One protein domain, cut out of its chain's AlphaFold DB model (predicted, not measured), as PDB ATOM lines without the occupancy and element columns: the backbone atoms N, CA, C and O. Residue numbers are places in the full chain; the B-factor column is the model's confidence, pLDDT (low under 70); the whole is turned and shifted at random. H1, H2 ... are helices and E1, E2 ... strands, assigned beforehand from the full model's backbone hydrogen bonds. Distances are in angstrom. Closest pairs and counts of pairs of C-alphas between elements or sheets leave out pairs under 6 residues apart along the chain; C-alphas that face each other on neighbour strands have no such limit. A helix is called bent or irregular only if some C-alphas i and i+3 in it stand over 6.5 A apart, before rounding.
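What this domain is: This is residues 32 to 131 and 149 to 158 of the 183 residues of an uncharacterized protein of Alphaproteobacteria bacterium (UniProt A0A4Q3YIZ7). A strongly twisted sheet of four strands has H1 running across E3 and E4 and H2 standing up over E3, while beyond E4 an arm sticks out with its free residues 121 to 128, of which 121 to 126 belong to H3. Residues 71 to 76, between H1 and H2, stick out as a loop. The 110 printed residues have three named helices and four named strands, in the order E1 E2 H1 H2 E3 E4 H3; the sheet, E1 - E2 - E3 - E4, is antiparallel, and the class is mixed. The whole is loose, with a radius of gyration of the C-alphas of 17.3 A and spans of 52 by 39 by 26 A.

How they stand to each other: Look first at the hairpin of E1, residues 38 to 41, and E2, residues 44 to 48, where N 39 and O 46 are 2.8 A apart. E3, residues 94 to 101, is antiparallel to E2, with N 45 and O 100 at 2.8 A. E3 forms a hairpin with E4, residues 107 to 114; N 97 and O 111 are 2.8 A apart. H1, residues 51 to 69, and H2, residues 82 to 90, make two layers with the sheet, helices on one face. H1 has a height of 8.5 A over the sheet; its closest C-alphas to E4 are Glu 57 and Leu 107, 6.7 A. In their helical hairpin, H1 touches H2 with residues 51 to 52 alone, Met 51 to Gln 86 at 6.3 A between C-alphas. H3, residues 119 to 126, is not on the sheet. Every O i to N i+4 pair is within hydrogen-bond range in H2 and H3, and 12 of 15 in H1.

Where its parts are: Find C-alpha 38 at (209.783, 173.241, 155.841), where E1 begins its 10.1 A; E2 spans 13.3 A. H1 spans 22.7 A and is irregular, with C-alphas 53 and 56 7.6 A apart and a kink of 51 degrees near residue 58. H2 spans 12.1 A, E3 23.2 A and E4 20.4 A. H3 spans 10.5 A and ends at C-alpha 126, (220.837, 151.151, 131.294).

The domain as a whole: The C-alphas farthest apart, Ala 103 and Asp 131, are 56.1 A apart. Residues 132 to 148 are cut out, with 32.3 A between C-alphas 131 and 149. The link from H1 to H2 is long. Look for pLDDT under 70 at residues 70 to 75, 117 to 131 and 149 to 158.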
ATOM      1  N   ALA A  32     207.378 161.574 149.606       87.62
ATOM      2  CA  ALA A  32     206.813 161.863 150.932       87.62
ATOM      3  C   ALA A  32     207.068 163.331 151.337       87.62
ATOM      4  O   ALA A  32     208.230 163.712 151.354       87.62
ATOM      5  N   PRO A  33     206.075 164.156 151.732       90.88
ATOM      6  CA  PRO A  33     206.312 165.588 151.941       90.88
ATOM      7  C   PRO A  33     207.338 165.869 153.042       90.88
ATOM      8  O   PRO A  33     208.175 166.761 152.916       90.88
ATOM      9  N   ALA A  34     207.346 165.022 154.076       86.75
ATOM     10  CA  ALA A  34     208.284 165.083 155.192       86.75
ATOM     11  C   ALA A  34     209.766 165.023 154.774       86.75
ATOM     12  O   ALA A  34     210.621 165.472 155.533       86.75
ATOM     13  N   MET A  35     210.094 164.508 153.583       87.31
ATOM     14  CA  MET A  35     211.481 164.434 153.116       87.31
ATOM     15  C   MET A  35     212.076 165.796 152.733       87.31
ATOM     16  O   MET A  35     213.295 165.928 152.685       87.31
ATOM     17  N   PHE A  36     211.234 166.791 152.439       84.56
ATOM     18  CA  PHE A  36     211.671 168.124 152.014       84.56
ATOM     19  C   PHE A  36     211.783 169.113 153.180       84.56
ATOM     20  O   PHE A  36     212.379 170.178 153.026       84.56
ATOM     21  N   GLY A  37     211.232 168.768 154.347       85.88
ATOM     22  CA  GLY A  37     211.133 169.674 155.487       85.88
ATOM     23  C   GLY A  37     210.253 170.898 155.202       85.88
ATOM     24  O   GLY A  37     209.412 170.899 154.302       85.88
ATOM     25  N   SER A  38     210.453 171.949 155.995       89.50
ATOM     26  CA  SER A  38     209.783 173.241 155.841       89.50
ATOM     27  C   SER A  38     210.785 174.376 156.008       89.50
ATOM     28  O   SER A  38     211.684 174.285 156.844       89.50
ATOM     29  N   ALA A  39     210.593 175.465 155.273       88.75
ATOM     30  CA  ALA A  39     211.338 176.707 155.433       88.75
ATOM     31  C   ALA A  39     210.393 177.827 155.872       88.75
ATOM     32  O   ALA A  39     209.261 177.902 155.402       88.75
ATOM     33  N   GLU A  40     210.854 178.716 156.746       92.88
ATOM     34  CA  GLU A  40     210.106 179.912 157.129       92.88
ATOM     35  C   GLU A  40     210.801 181.155 156.585       92.88
ATOM     36  O   GLU A  40     212.023 181.290 156.655       92.88
ATOM     37  N   PHE A  41     210.017 182.064 156.019       86.25
ATOM     38  CA  PHE A  41     210.528 183.279 155.419       86.25
ATOM     39  C   PHE A  41     209.482 184.395 155.482       86.25
ATOM     40  O   PHE A  41     208.378 184.247 154.970       86.25
ATOM     41  N   GLN A  42     209.833 185.518 156.119       91.31
ATOM     42  CA  GLN A  42     208.985 186.718 156.244       91.31
ATOM     43  C   GLN A  42     207.535 186.441 156.688       91.31
ATOM     44  O   GLN A  42     206.591 187.000 156.139       91.31
ATOM     45  N   GLY A  43     207.343 185.576 157.688       89.56
ATOM     46  CA  GLY A  43     206.004 185.247 158.191       89.56
ATOM     47  C   GLY A  43     205.247 184.217 157.348       89.56
ATOM     48  O   GLY A  43     204.079 183.959 157.621       89.56
ATOM     49  N   TYR A  44     205.903 183.594 156.369       93.44
ATOM     50  CA  TYR A  44     205.353 182.503 155.571       93.44
ATOM     51  C   TYR A  44     206.119 181.210 155.808       93.44
ATOM     52  O   TYR A  44     207.343 181.218 155.933       93.44
ATOM     53  N   ARG A  45     205.403 180.089 155.830       94.31
ATOM     54  CA  ARG A  45     205.961 178.742 155.819       94.31
ATOM     55  C   ARG A  45     205.848 178.171 154.419       94.31
ATOM     56  O   ARG A  45     204.753 178.088 153.874       94.31
ATOM     57  N   ILE A  46     206.978 177.759 153.868       94.06
ATOM     58  CA  ILE A  46     207.080 177.053 152.599       94.06
ATOM     59  C   ILE A  46     207.336 175.586 152.908       94.06
ATOM     60  O   ILE A  46     208.289 175.257 153.616       94.06
ATOM     61  N   GLN A  47     206.488 174.701 152.403       92.19
ATOM     62  CA  GLN A  47     206.612 173.268 152.648       92.19
ATOM     63  C   GLN A  47     206.075 172.461 151.470       92.19
ATOM     64  O   GLN A  47     205.318 172.971 150.644       92.19
ATOM     65  N   CYS A  48     206.502 171.204 151.367       93.19
ATOM     66  CA  CYS A  48     205.854 170.259 150.467       93.19
ATOM     67  C   CYS A  48     204.535 169.810 151.103       93.19
ATOM     68  O   CYS A  48     204.509 169.466 152.284       93.19
ATOM     69  N   GLU A  49     203.459 169.780 150.325       96.38
ATOM     70  CA  GLU A  49     202.163 169.232 150.734       96.38
ATOM     71  C   GLU A  49     201.636 168.310 149.635       96.38
ATOM     72  O   GLU A  49     202.064 168.396 148.485       96.38
ATOM     73  N   ARG A  50     200.735 167.392 149.985       95.69
ATOM     74  CA  ARG A  50     200.084 166.527 148.998       95.69
ATOM     75  C   ARG A  50     199.094 167.333 148.182       95.69
ATOM     76  O   ARG A  50     198.277 168.043 148.765       95.69
ATOM     77  N   MET A  51     199.089 167.143 146.866       92.81
ATOM     78  CA  MET A  51     198.114 167.785 145.985       92.81
ATOM     79  C   MET A  51     196.684 167.507 146.457       92.81
ATOM     80  O   MET A  51     195.885 168.431 146.532       92.81
ATOM     81  N   CYS A  52     196.364 166.260 146.820       93.88
ATOM     82  CA  CYS A  52     195.026 165.898 147.297       93.88
ATOM     83  C   CYS A  52     194.597 166.630 148.574       93.88
ATOM     84  O   CYS A  52     193.416 166.938 148.708       93.88
ATOM     85  N   ASP A  53     195.535 166.941 149.468       95.81
ATOM     86  CA  ASP A  53     195.228 167.561 150.759       95.81
ATOM     87  C   ASP A  53     194.970 169.063 150.604       95.81
ATOM     88  O   ASP A  53     194.133 169.626 151.304       95.81
ATOM     89  N   VAL A  54     195.659 169.708 149.654       94.88
ATOM     90  CA  VAL A  54     195.570 171.161 149.433       94.88
ATOM     91  C   VAL A  54     194.698 171.553 148.244       94.88
ATOM     92  O   VAL A  54     194.470 172.740 148.018       94.88
ATOM     93  N   LEU A  55     194.193 170.580 147.479       93.75
ATOM     94  CA  LEU A  55     193.399 170.827 146.274       93.75
ATOM     95  C   LEU A  55     192.196 171.761 146.510       93.75
ATOM     96  O   LEU A  55     192.019 172.656 145.688       93.75
ATOM     97  N   PRO A  56     191.401 171.635 147.594       93.50
ATOM     98  CA  PRO A  56     190.265 172.532 147.812       93.50
ATOM     99  C   PRO A  56     190.668 174.010 147.943       93.50
ATOM    100  O   PRO A  56     189.970 174.887 147.441       93.50
ATOM    101  N   GLU A  57     191.807 174.293 148.583       93.38
ATOM    102  CA  GLU A  57     192.353 175.652 148.699       93.38
ATOM    103  C   GLU A  57     192.979 176.113 147.370       93.38
ATOM    104  O   GLU A  57     192.780 177.250 146.935       93.38
ATOM    105  N   LEU A  58     193.709 175.215 146.695       88.50
ATOM    106  CA  LEU A  58     194.330 175.481 145.398       88.50
ATOM    107  C   LEU A  58     193.306 175.801 144.313       88.50
ATOM    108  O   LEU A  58     193.586 176.646 143.469       88.50
ATOM    109  N   ASP A  59     192.148 175.145 144.318       87.62
ATOM    110  CA  ASP A  59     191.114 175.365 143.312       87.62
ATOM    111  C   ASP A  59     190.577 176.797 143.354       87.62
ATOM    112  O   ASP A  59     190.585 177.502 142.342       87.62
ATOM    113  N   GLY A  60     190.247 177.281 144.555       85.81
ATOM    114  CA  GLY A  60     189.849 178.672 144.763       85.81
ATOM    115  C   GLY A  60     190.937 179.659 144.332       85.81
ATOM    116  O   GLY A  60     190.650 180.651 143.659       85.81
ATOM    117  N   MET A  61     192.201 179.362 144.651       85.50
ATOM    118  CA  MET A  61     193.331 180.206 144.264       85.50
ATOM    119  C   MET A  61     193.558 180.222 142.744       85.50
ATOM    120  O   MET A  61     193.811 181.280 142.166       85.50
ATOM    121  N   HIS A  62     193.449 179.075 142.072       85.12
ATOM    122  CA  HIS A  62     193.589 179.003 140.623       85.12
ATOM    123  C   HIS A  62     192.437 179.721 139.906       85.12
ATOM    124  O   HIS A  62     192.691 180.417 138.924       85.12
ATOM    125  N   ALA A  63     191.202 179.620 140.411       83.50
ATOM    126  CA  ALA A  63     190.056 180.359 139.882       83.50
ATOM    127  C   ALA A  63     190.238 181.879 140.018       83.50
ATOM    128  O   ALA A  63     189.999 182.624 139.063       83.50
ATOM    129  N   ALA A  64     190.721 182.340 141.177       82.12
ATOM    130  CA  ALA A  64     191.044 183.747 141.403       82.12
ATOM    131  C   ALA A  64     192.139 184.234 140.439       82.12
ATOM    132  O   ALA A  64     191.974 185.266 139.789       82.12
ATOM    133  N   HIS A  65     193.212 183.451 140.283       78.94
ATOM    134  CA  HIS A  65     194.295 183.760 139.354       78.94
ATOM    135  C   HIS A  65     193.797 183.822 137.904       78.94
ATOM    136  O   HIS A  65     194.059 184.802 137.213       78.94
ATOM    137  N   TYR A  66     193.015 182.838 137.459       78.88
ATOM    138  CA  TYR A  66     192.430 182.833 136.121       78.88
ATOM    139  C   TYR A  66     191.598 184.094 135.849       78.88
ATOM    140  O   TYR A  66     191.743 184.740 134.808       78.88
ATOM    141  N   GLY A  67     190.768 184.493 136.818       79.25
ATOM    142  CA  GLY A  67     189.966 185.713 136.742       79.25
ATOM    143  C   GLY A  67     190.788 187.008 136.728       79.25
ATOM    144  O   GLY A  67     190.298 188.036 136.251       79.25
ATOM    145  N   GLU A  68     192.021 186.989 137.227       78.25
ATOM    146  CA  GLU A  68     192.926 188.139 137.226       78.25
ATOM    147  C   GLU A  68     193.761 188.218 135.941       78.25
ATOM    148  O   GLU A  68     193.796 189.271 135.302       78.25
ATOM    149  N   THR A  69     194.401 187.118 135.532       72.69
ATOM    150  CA  THR A  69     195.459 187.133 134.504       72.69
ATOM    151  C   THR A  69     195.022 186.600 133.145       72.69
ATOM    152  O   THR A  69     195.596 186.988 132.126       72.69
ATOM    153  N   GLU A  70     193.987 185.760 133.085       65.44
ATOM    154  CA  GLU A  70     193.596 185.066 131.852       65.44
ATOM    155  C   GLU A  70     192.349 185.649 131.174       65.44
ATOM    156  O   GLU A  70     191.927 185.148 130.133       65.44
ATOM    157  N   LYS A  71     191.825 186.789 131.655       61.19
ATOM    158  CA  LYS A  71     190.720 187.547 131.016       61.19
ATOM    159  C   LYS A  71     190.922 187.822 129.519       61.19
ATOM    160  O   LYS A  71     189.948 187.999 128.793       61.19
ATOM    161  N   TYR A  72     192.169 187.848 129.051       59.53
ATOM    162  CA  TYR A  72     192.528 188.106 127.654       59.53
ATOM    163  C   TYR A  72     192.558 186.847 126.767       59.53
ATOM    164  O   TYR A  72     192.668 186.961 125.546       59.53
ATOM    165  N   ARG A  73     192.458 185.638 127.337       58.03
ATOM    166  CA  ARG A  73     192.511 184.377 126.581       58.03
ATOM    167  C   ARG A  73     191.143 183.992 126.032       58.03
ATOM    168  O   ARG A  73     190.450 183.159 126.601       58.03
ATOM    169  N   ALA A  74     190.776 184.601 124.904       63.78
ATOM    170  CA  ALA A  74     189.732 184.154 123.967       63.78
ATOM    171  C   ALA A  74     188.360 183.734 124.557       63.78
ATOM    172  O   ALA A  74     187.583 183.078 123.871       63.78
ATOM    173  N   GLY A  75     188.045 184.096 125.806       68.88
ATOM    174  CA  GLY A  75     186.828 183.665 126.499       68.88
ATOM    175  C   GLY A  75     186.762 182.167 126.814       68.88
ATOM    176  O   GLY A  75     185.665 181.655 127.040       68.88
ATOM    177  N   LEU A  76     187.890 181.446 126.816       75.62
ATOM    178  CA  LEU A  76     187.874 180.041 127.223       75.62
ATOM    179  C   LEU A  76     187.490 179.941 128.712       75.62
ATOM    180  O   LEU A  76     187.824 180.834 129.492       75.62
ATOM    181  N   PRO A  77     186.751 178.908 129.137       80.19
ATOM    182  CA  PRO A  77     186.556 178.642 130.552       80.19
ATOM    183  C   PRO A  77     187.821 178.018 131.145       80.19
ATOM    184  O   PRO A  77     188.526 177.249 130.487       80.19
ATOM    185  N   MET A  78     188.082 178.315 132.414       80.44
ATOM    186  CA  MET A  78     189.103 177.608 133.171       80.44
ATOM    187  C   MET A  78     188.700 176.133 133.306       80.44
ATOM    188  O   MET A  78     187.609 175.836 133.788       80.44
ATOM    189  N   ASN A  79     189.566 175.215 132.875       82.88
ATOM    190  CA  ASN A  79     189.323 173.773 132.959       82.88
ATOM    191  C   ASN A  79     190.605 173.031 133.384       82.88
ATOM    192  O   ASN A  79     191.294 172.452 132.541       82.88
ATOM    193  N   PRO A  80     191.001 173.131 134.665       84.50
ATOM    194  CA  PRO A  80     192.200 172.479 135.173       84.50
ATOM    195  C   PRO A  80     191.983 170.963 135.287       84.50
ATOM    196  O   PRO A  80     191.034 170.503 135.916       84.50
ATOM    197  N   ASP A  81     192.899 170.177 134.727       88.31
ATOM    198  CA  ASP A  81     192.875 168.718 134.858       88.31
ATOM    199  C   ASP A  81     193.555 168.283 136.166       88.31
ATOM    200  O   ASP A  81     194.741 167.941 136.209       88.31
ATOM    201  N   TYR A  82     192.817 168.378 137.273       89.31
ATOM    202  CA  TYR A  82     193.335 168.004 138.590       89.31
ATOM    203  C   TYR A  82     193.568 166.503 138.742       89.31
ATOM    204  O   TYR A  82     194.479 166.113 139.473       89.31
ATOM    205  N   GLU A  83     192.804 165.669 138.037       89.81
ATOM    206  CA  GLU A  83     192.987 164.218 138.056       89.81
ATOM    207  C   GLU A  83     194.345 163.846 137.455       89.81
ATOM    208  O   GLU A  83     195.119 163.118 138.080       89.81
ATOM    209  N   ALA A  84     194.704 164.425 136.304       84.50
ATOM    210  CA  ALA A  84     196.020 164.217 135.706       84.50
ATOM    211  C   ALA A  84     197.161 164.724 136.603       84.50
ATOM    212  O   ALA A  84     198.240 164.123 136.641       84.50
ATOM    213  N   MET A  85     196.944 165.808 137.356       88.06
ATOM    214  CA  MET A  85     197.937 166.325 138.308       88.06
ATOM    215  C   MET A  85     198.122 165.390 139.503       88.06
ATOM    216  O   MET A  85     199.258 165.094 139.875       88.06
ATOM    217  N   GLN A  86     197.029 164.892 140.081       91.50
ATOM    218  CA  GLN A  86     197.077 163.910 141.164       91.50
ATOM    219  C   GLN A  86     197.715 162.598 140.701       91.50
ATOM    220  O   GLN A  86     198.526 162.025 141.425       91.50
ATOM    221  N   GLU A  87     197.426 162.151 139.478       88.88
ATOM    222  CA  GLU A  87     198.067 160.967 138.904       88.88
ATOM    223  C   GLU A  87     199.561 161.199 138.653       88.88
ATOM    224  O   GLU A  87     200.381 160.329 138.948       88.88
ATOM    225  N   SER A  88     199.945 162.391 138.193       85.88
ATOM    226  CA  SER A  88     201.355 162.769 138.044       85.88
ATOM    227  C   SER A  88     202.086 162.774 139.391       85.88
ATOM    228  O   SER A  88     203.202 162.260 139.477       85.88
ATOM    229  N   GLU A  89     201.459 163.280 140.461       93.06
ATOM    230  CA  GLU A  89     201.998 163.202 141.827       93.06
ATOM    231  C   GLU A  89     202.136 161.743 142.269       93.06
ATOM    232  O   GLU A  89     203.222 161.316 142.664       93.06
ATOM    233  N   ARG A  90     201.070 160.949 142.117       91.00
ATOM    234  CA  ARG A  90     201.037 159.519 142.455       91.00
ATOM    235  C   ARG A  90     202.092 158.721 141.697       91.00
ATOM    236  O   ARG A  90     202.664 157.783 142.246       91.00
ATOM    237  N   ALA A  91     202.388 159.078 140.453       86.94
ATOM    238  CA  ALA A  91     203.416 158.436 139.645       86.94
ATOM    239  C   ALA A  91     204.851 158.858 140.021       86.94
ATOM    240  O   ALA A  91     205.796 158.249 139.513       86.94
ATOM    241  N   GLY A  92     205.020 159.844 140.912       84.81
ATOM    242  CA  GLY A  92     206.310 160.419 141.310       84.81
ATOM    243  C   GLY A  92     206.828 161.508 140.360       84.81
ATOM    244  O   GLY A  92     207.981 161.925 140.479       84.81
ATOM    245  N   GLY A  93     205.997 161.953 139.416       83.06
ATOM    246  CA  GLY A  93     206.321 162.952 138.395       83.06
ATOM    247  C   GLY A  93     205.946 164.388 138.767       83.06
ATOM    248  O   GLY A  93     206.236 165.301 137.999       83.06
ATOM    249  N   LEU A  94     205.313 164.612 139.920       87.94
ATOM    250  CA  LEU A  94     204.939 165.942 140.405       87.94
ATOM    251  C   LEU A  94     205.262 166.082 141.895       87.94
ATOM    252  O   LEU A  94     205.009 165.166 142.677       87.94
ATOM    253  N   ILE A  95     205.781 167.247 142.278       88.50
ATOM    254  CA  ILE A  95     205.885 167.698 143.670       88.50
ATOM    255  C   ILE A  95     205.154 169.034 143.804       88.50
ATOM    256  O   ILE A  95     205.336 169.940 142.985       88.50
ATOM    257  N   GLN A  96     204.348 169.155 144.857       92.88
ATOM    258  CA  GLN A  96     203.577 170.347 145.185       92.88
ATOM    259  C   GLN A  96     204.179 171.030 146.420       92.88
ATOM    260  O   GLN A  96     204.152 170.496 147.529       92.88
ATOM    261  N   PHE A  97     204.721 172.231 146.225       93.06
ATOM    262  CA  PHE A  97     205.120 173.129 147.306       93.06
ATOM    263  C   PHE A  97     204.055 174.195 147.517       93.06
ATOM    264  O   PHE A  97     203.451 174.693 146.563       93.06
ATOM    265  N   THR A  98     203.837 174.570 148.765       94.81
ATOM    266  CA  THR A  98     202.884 175.602 149.161       94.81
ATOM    267  C   THR A  98     203.576 176.654 150.003       94.81
ATOM    268  O   THR A  98     204.580 176.379 150.659       94.81
ATOM    269  N   ALA A  99     203.044 177.870 149.966       94.81
ATOM    270  CA  ALA A  99     203.381 178.936 150.889       94.81
ATOM    271  C   ALA A  99     202.141 179.236 151.730       94.81
ATOM    272  O   ALA A  99     201.089 179.576 151.187       94.81
ATOM    273  N   ARG A 100     202.265 179.110 153.051       95.06
ATOM    274  CA  ARG A 100     201.202 179.402 154.013       95.06
ATOM    275  C   ARG A 100     201.591 180.561 154.905       95.06
ATOM    276  O   ARG A 100     202.728 180.625 155.365       95.06
ATOM    277  N   HIS A 101     200.668 181.466 155.185       93.88
ATOM    278  CA  HIS A 101     200.914 182.521 156.162       93.88
ATOM    279  C   HIS A 101     200.968 181.918 157.577       93.88
ATOM    280  O   HIS A 101     200.050 181.214 157.986       93.88
ATOM    281  N   ILE A 102     202.036 182.164 158.341       93.44
ATOM    282  CA  ILE A 102     202.287 181.478 159.623       93.44
ATOM    283  C   ILE A 102     201.226 181.829 160.670       93.44
ATOM    284  O   ILE A 102     200.824 180.964 161.442       93.44
ATOM    285  N   ALA A 103     200.752 183.079 160.695       94.88
ATOM    286  CA  ALA A 103     199.800 183.511 161.717       94.88
ATOM    287  C   ALA A 103     198.363 183.028 161.456       94.88
ATOM    288  O   ALA A 103     197.595 182.889 162.403       94.88
ATOM    289  N   THR A 104     197.988 182.788 160.194       93.75
ATOM    290  CA  THR A 104     196.606 182.433 159.810       93.75
ATOM    291  C   THR A 104     196.465 181.009 159.274       93.75
ATOM    292  O   THR A 104     195.361 180.481 159.257       93.75
ATOM    293  N   GLY A 105     197.555 180.378 158.832       92.56
ATOM    294  CA  GLY A 105     197.556 179.070 158.164       92.56
ATOM    295  C   GLY A 105     197.083 179.098 156.706       92.56
ATOM    296  O   GLY A 105     197.148 178.072 156.025       92.56
ATOM    297  N   GLU A 106     196.640 180.258 156.220       92.56
ATOM    298  CA  GLU A 106     196.066 180.443 154.888       92.56
ATOM    299  C   GLU A 106     197.075 180.108 153.787       92.56
ATOM    300  O   GLU A 106     198.222 180.568 153.832       92.56
ATOM    301  N   LEU A 107     196.644 179.323 152.795       90.19
ATOM    302  CA  LEU A 107     197.400 179.076 151.574       90.19
ATOM    303  C   LEU A 107     197.432 180.341 150.710       90.19
ATOM    304  O   LEU A 107     196.415 180.766 150.174       90.19
ATOM    305  N   VAL A 108     198.619 180.919 150.545       91.44
ATOM    306  CA  VAL A 108     198.813 182.192 149.826       91.44
ATOM    307  C   VAL A 108     199.596 182.039 148.524       91.44
ATOM    308  O   VAL A 108     199.796 183.011 147.799       91.44
ATOM    309  N   GLY A 109     200.083 180.836 148.229       87.19
ATOM    310  CA  GLY A 109     200.816 180.571 147.002       87.19
ATOM    311  C   GLY A 109     201.185 179.107 146.843       87.19
ATOM    312  O   GLY A 109     201.231 178.339 147.806       87.19
ATOM    313  N   ASN A 110     201.469 178.723 145.604       91.31
ATOM    314  CA  ASN A 110     201.857 177.364 145.272       91.31
ATOM    315  C   ASN A 110     202.930 177.321 144.181       91.31
ATOM    316  O   ASN A 110     202.996 178.187 143.313       91.31
ATOM    317  N   MET A 111     203.754 176.280 144.216       88.62
ATOM    318  CA  MET A 111     204.736 175.979 143.181       88.62
ATOM    319  C   MET A 111     204.674 174.492 142.861       88.62
ATOM    320  O   MET A 111     204.699 173.646 143.755       88.62
ATOM    321  N   ARG A 112     204.581 174.177 141.572       88.12
ATOM    322  CA  ARG A 112     204.550 172.806 141.059       88.12
ATOM    323  C   ARG A 112     205.868 172.495 140.374       88.12
ATOM    324  O   ARG A 112     206.281 173.234 139.485       88.12
ATOM    325  N   VAL A 113     206.501 171.400 140.777       85.06
ATOM    326  CA  VAL A 113     207.736 170.899 140.171       85.06
ATOM    327  C   VAL A 113     207.412 169.610 139.432       85.06
ATOM    328  O   VAL A 113     207.040 168.615 140.051       85.06
ATOM    329  N   TYR A 114     207.549 169.636 138.108       83.38
ATOM    330  CA  TYR A 114     207.376 168.460 137.258       83.38
ATOM    331  C   TYR A 114     208.714 167.736 137.113       83.38
ATOM    332  O   TYR A 114     209.712 168.328 136.701       83.38
ATOM    333  N   ILE A 115     208.735 166.452 137.459       78.44
ATOM    334  CA  ILE A 115     209.902 165.583 137.346       78.44
ATOM    335  C   ILE A 115     209.728 164.735 136.094       78.44
ATOM    336  O   ILE A 115     208.938 163.793 136.056       78.44
ATOM    337  N   SER A 116     210.517 165.048 135.074       73.81
ATOM    338  CA  SER A 116     210.674 164.210 133.890       73.81
ATOM    339  C   SER A 116     212.045 163.547 133.910       73.81
ATOM    340  O   SER A 116     213.063 164.215 134.088       73.81
ATOM    341  N   THR A 117     212.101 162.240 133.668       54.38
ATOM    342  CA  THR A 117     213.363 161.570 133.345       54.38
ATOM    343  C   THR A 117     213.714 161.864 131.891       54.38
ATOM    344  O   THR A 117     212.971 161.460 130.995       54.38
ATOM    345  N   SER A 118     214.832 162.549 131.638       61.31
ATOM    346  CA  SER A 118     215.344 162.689 130.271       61.31
ATOM    347  C   SER A 118     215.792 161.326 129.733       61.31
ATOM    348  O   SER A 118     216.259 160.463 130.486       61.31
ATOM    349  N   GLN A 119     215.676 161.122 128.420       49.34
ATOM    350  CA  GLN A 119     216.112 159.881 127.765       49.34
ATOM    351  C   GLN A 119     217.613 159.608 127.991       49.34
ATOM    352  O   GLN A 119     218.001 158.456 128.168       49.34
ATOM    353  N   ARG A 120     218.429 160.670 128.114       47.44
ATOM    354  CA  ARG A 120     219.854 160.607 128.487       47.44
ATOM    355  C   ARG A 120     220.104 159.965 129.849       47.44
ATOM    356  O   ARG A 120     221.052 159.206 130.000       47.44
ATOM    357  N   LEU A 121     219.267 160.240 130.849       48.09
ATOM    358  CA  LEU A 121     219.409 159.596 132.158       48.09
ATOM    359  C   LEU A 121     219.034 158.108 132.078       48.09
ATOM    360  O   LEU A 121     219.634 157.279 132.754       48.09
ATOM    361  N   TYR A 122     218.079 157.762 131.212       42.69
ATOM    362  CA  TYR A 122     217.647 156.385 130.976       42.69
ATOM    363  C   TYR A 122     218.709 155.535 130.257       42.69
ATOM    364  O   TYR A 122     218.867 154.366 130.603       42.69
ATOM    365  N   SER A 123     219.449 156.098 129.294       42.09
ATOM    366  CA  SER A 123     220.550 155.409 128.602       42.09
ATOM    367  C   SER A 123     221.776 155.217 129.497       42.09
ATOM    368  O   SER A 123     222.312 154.111 129.565       42.09
ATOM    369  N   LEU A 124     222.135 156.241 130.283       49.72
ATOM    370  CA  LEU A 124     223.162 156.162 131.330       49.72
ATOM    371  C   LEU A 124     222.825 155.105 132.392       49.72
ATOM    372  O   LEU A 124     223.681 154.302 132.754       49.72
ATOM    373  N   LEU A 125     221.574 155.055 132.860       43.34
ATOM    374  CA  LEU A 125     221.123 154.063 133.844       43.34
ATOM    375  C   LEU A 125     221.033 152.635 133.281       43.34
ATOM    376  O   LEU A 125     221.078 151.681 134.056       43.34
ATOM    377  N   LYS A 126     220.896 152.466 131.958       47.06
ATOM    378  CA  LYS A 126     220.837 151.151 131.294       47.06
ATOM    379  C   LYS A 126     222.167 150.677 130.709       47.06
ATOM    380  O   LYS A 126     222.227 149.544 130.238       47.06
ATOM    381  N   GLY A 127     223.216 151.501 130.751       44.47
ATOM    382  CA  GLY A 127     224.527 151.164 130.188       44.47
ATOM    383  C   GLY A 127     224.509 150.963 128.669       44.47
ATOM    384  O   GLY A 127     225.374 150.274 128.137       44.47
ATOM    385  N   THR A 128     223.514 151.517 127.976       50.69
ATOM    386  CA  THR A 128     223.400 151.463 126.514       50.69
ATOM    387  C   THR A 128     223.858 152.791 125.931       50.69
ATOM    388  O   THR A 128     223.278 153.826 126.257       50.69
ATOM    389  N   GLU A 129     224.884 152.753 125.083       48.38
ATOM    390  CA  GLU A 129     225.382 153.908 124.333       48.38
ATOM    391  C   GLU A 129     224.269 154.420 123.401       48.38
ATOM    392  O   GLU A 129     223.644 153.633 122.686       48.38
ATOM    393  N   LEU A 130     223.952 155.716 123.469       52.38
ATOM    394  CA  LEU A 130     223.035 156.345 122.516       52.38
ATOM    395  C   LEU A 130     223.802 156.572 121.211       52.38
ATOM    396  O   LEU A 130     224.890 157.143 121.247       52.38
ATOM    397  N   ASP A 131     223.253 156.132 120.078       56.66
ATOM    398  CA  ASP A 131     223.802 156.470 118.762       56.66
ATOM    399  C   ASP A 131     223.576 157.971 118.526       56.66
ATOM    400  O   ASP A 131     222.437 158.441 118.537       56.66
ATOM    401  N   SER A 149     214.382 182.156 135.884       32.59
ATOM    402  CA  SER A 149     213.619 181.306 136.784       32.59
ATOM    403  C   SER A 149     212.265 181.966 137.010       32.59
ATOM    404  O   SER A 149     212.164 183.013 137.651       32.59
ATOM    405  N   ILE A 150     211.208 181.369 136.458       31.23
ATOM    406  CA  ILE A 150     209.850 181.852 136.683       31.23
ATOM    407  C   ILE A 150     209.487 181.497 138.122       31.23
ATOM    408  O   ILE A 150     209.000 180.407 138.419       31.23
ATOM    409  N   VAL A 151     209.737 182.429 139.035       35.78
ATOM    410  CA  VAL A 151     209.117 182.395 140.351       35.78
ATOM    411  C   VAL A 151     207.742 183.027 140.194       35.78
ATOM    412  O   VAL A 151     207.608 184.248 140.131       35.78
ATOM    413  N   VAL A 152     206.713 182.188 140.073       32.66
ATOM    414  CA  VAL A 152     205.322 182.652 140.109       32.66
ATOM    415  C   VAL A 152     205.003 183.015 141.558       32.66
ATOM    416  O   VAL A 152     204.638 182.163 142.364       32.66
ATOM    417  N   PHE A 153     205.203 184.282 141.910       33.25
ATOM    418  CA  PHE A 153     204.690 184.840 143.154       33.25
ATOM    419  C   PHE A 153     203.214 185.189 142.957       33.25
ATOM    420  O   PHE A 153     202.875 185.982 142.078       33.25
ATOM    421  N   TYR A 154     202.341 184.615 143.779       32.28
ATOM    422  CA  TYR A 154     200.968 185.089 143.910       32.28
ATOM    423  C   TYR A 154     200.964 186.365 144.773       32.28
ATOM    424  O   TYR A 154     201.689 186.427 145.767       32.28
ATOM    425  N   ASN A 155     200.132 187.347 144.385       35.69
ATOM    426  CA  ASN A 155     199.838 188.632 145.052       35.69
ATOM    427  C   ASN A 155     200.821 189.816 144.803       35.69
ATOM    428  O   ASN A 155     201.958 189.837 145.282       35.69
ATOM    429  N   GLN A 156     200.326 190.882 144.144       36.44
ATOM    430  CA  GLN A 156     201.030 192.168 143.936       36.44
ATOM    431  C   GLN A 156     201.386 192.925 145.238       36.44
ATOM    432  O   GLN A 156     202.353 193.687 145.254       36.44
ATOM    433  N   ASN A 157     200.667 192.712 146.342       36.38
ATOM    434  CA  ASN A 157     200.927 193.351 147.638       36.38
ATOM    435  C   ASN A 157     202.062 192.682 148.437       36.38
ATOM    436  O   ASN A 157     202.698 193.351 149.251       36.38
ATOM    437  N   SER A 158     202.381 191.410 148.181       40.78
ATOM    438  CA  SER A 158     203.460 190.685 148.878       40.78
ATOM    439  C   SER A 158     204.857 191.000 148.317       40.78
ATOM    440  O   SER A 158     205.862 190.887 149.020       40.78
TER     441      SER A 158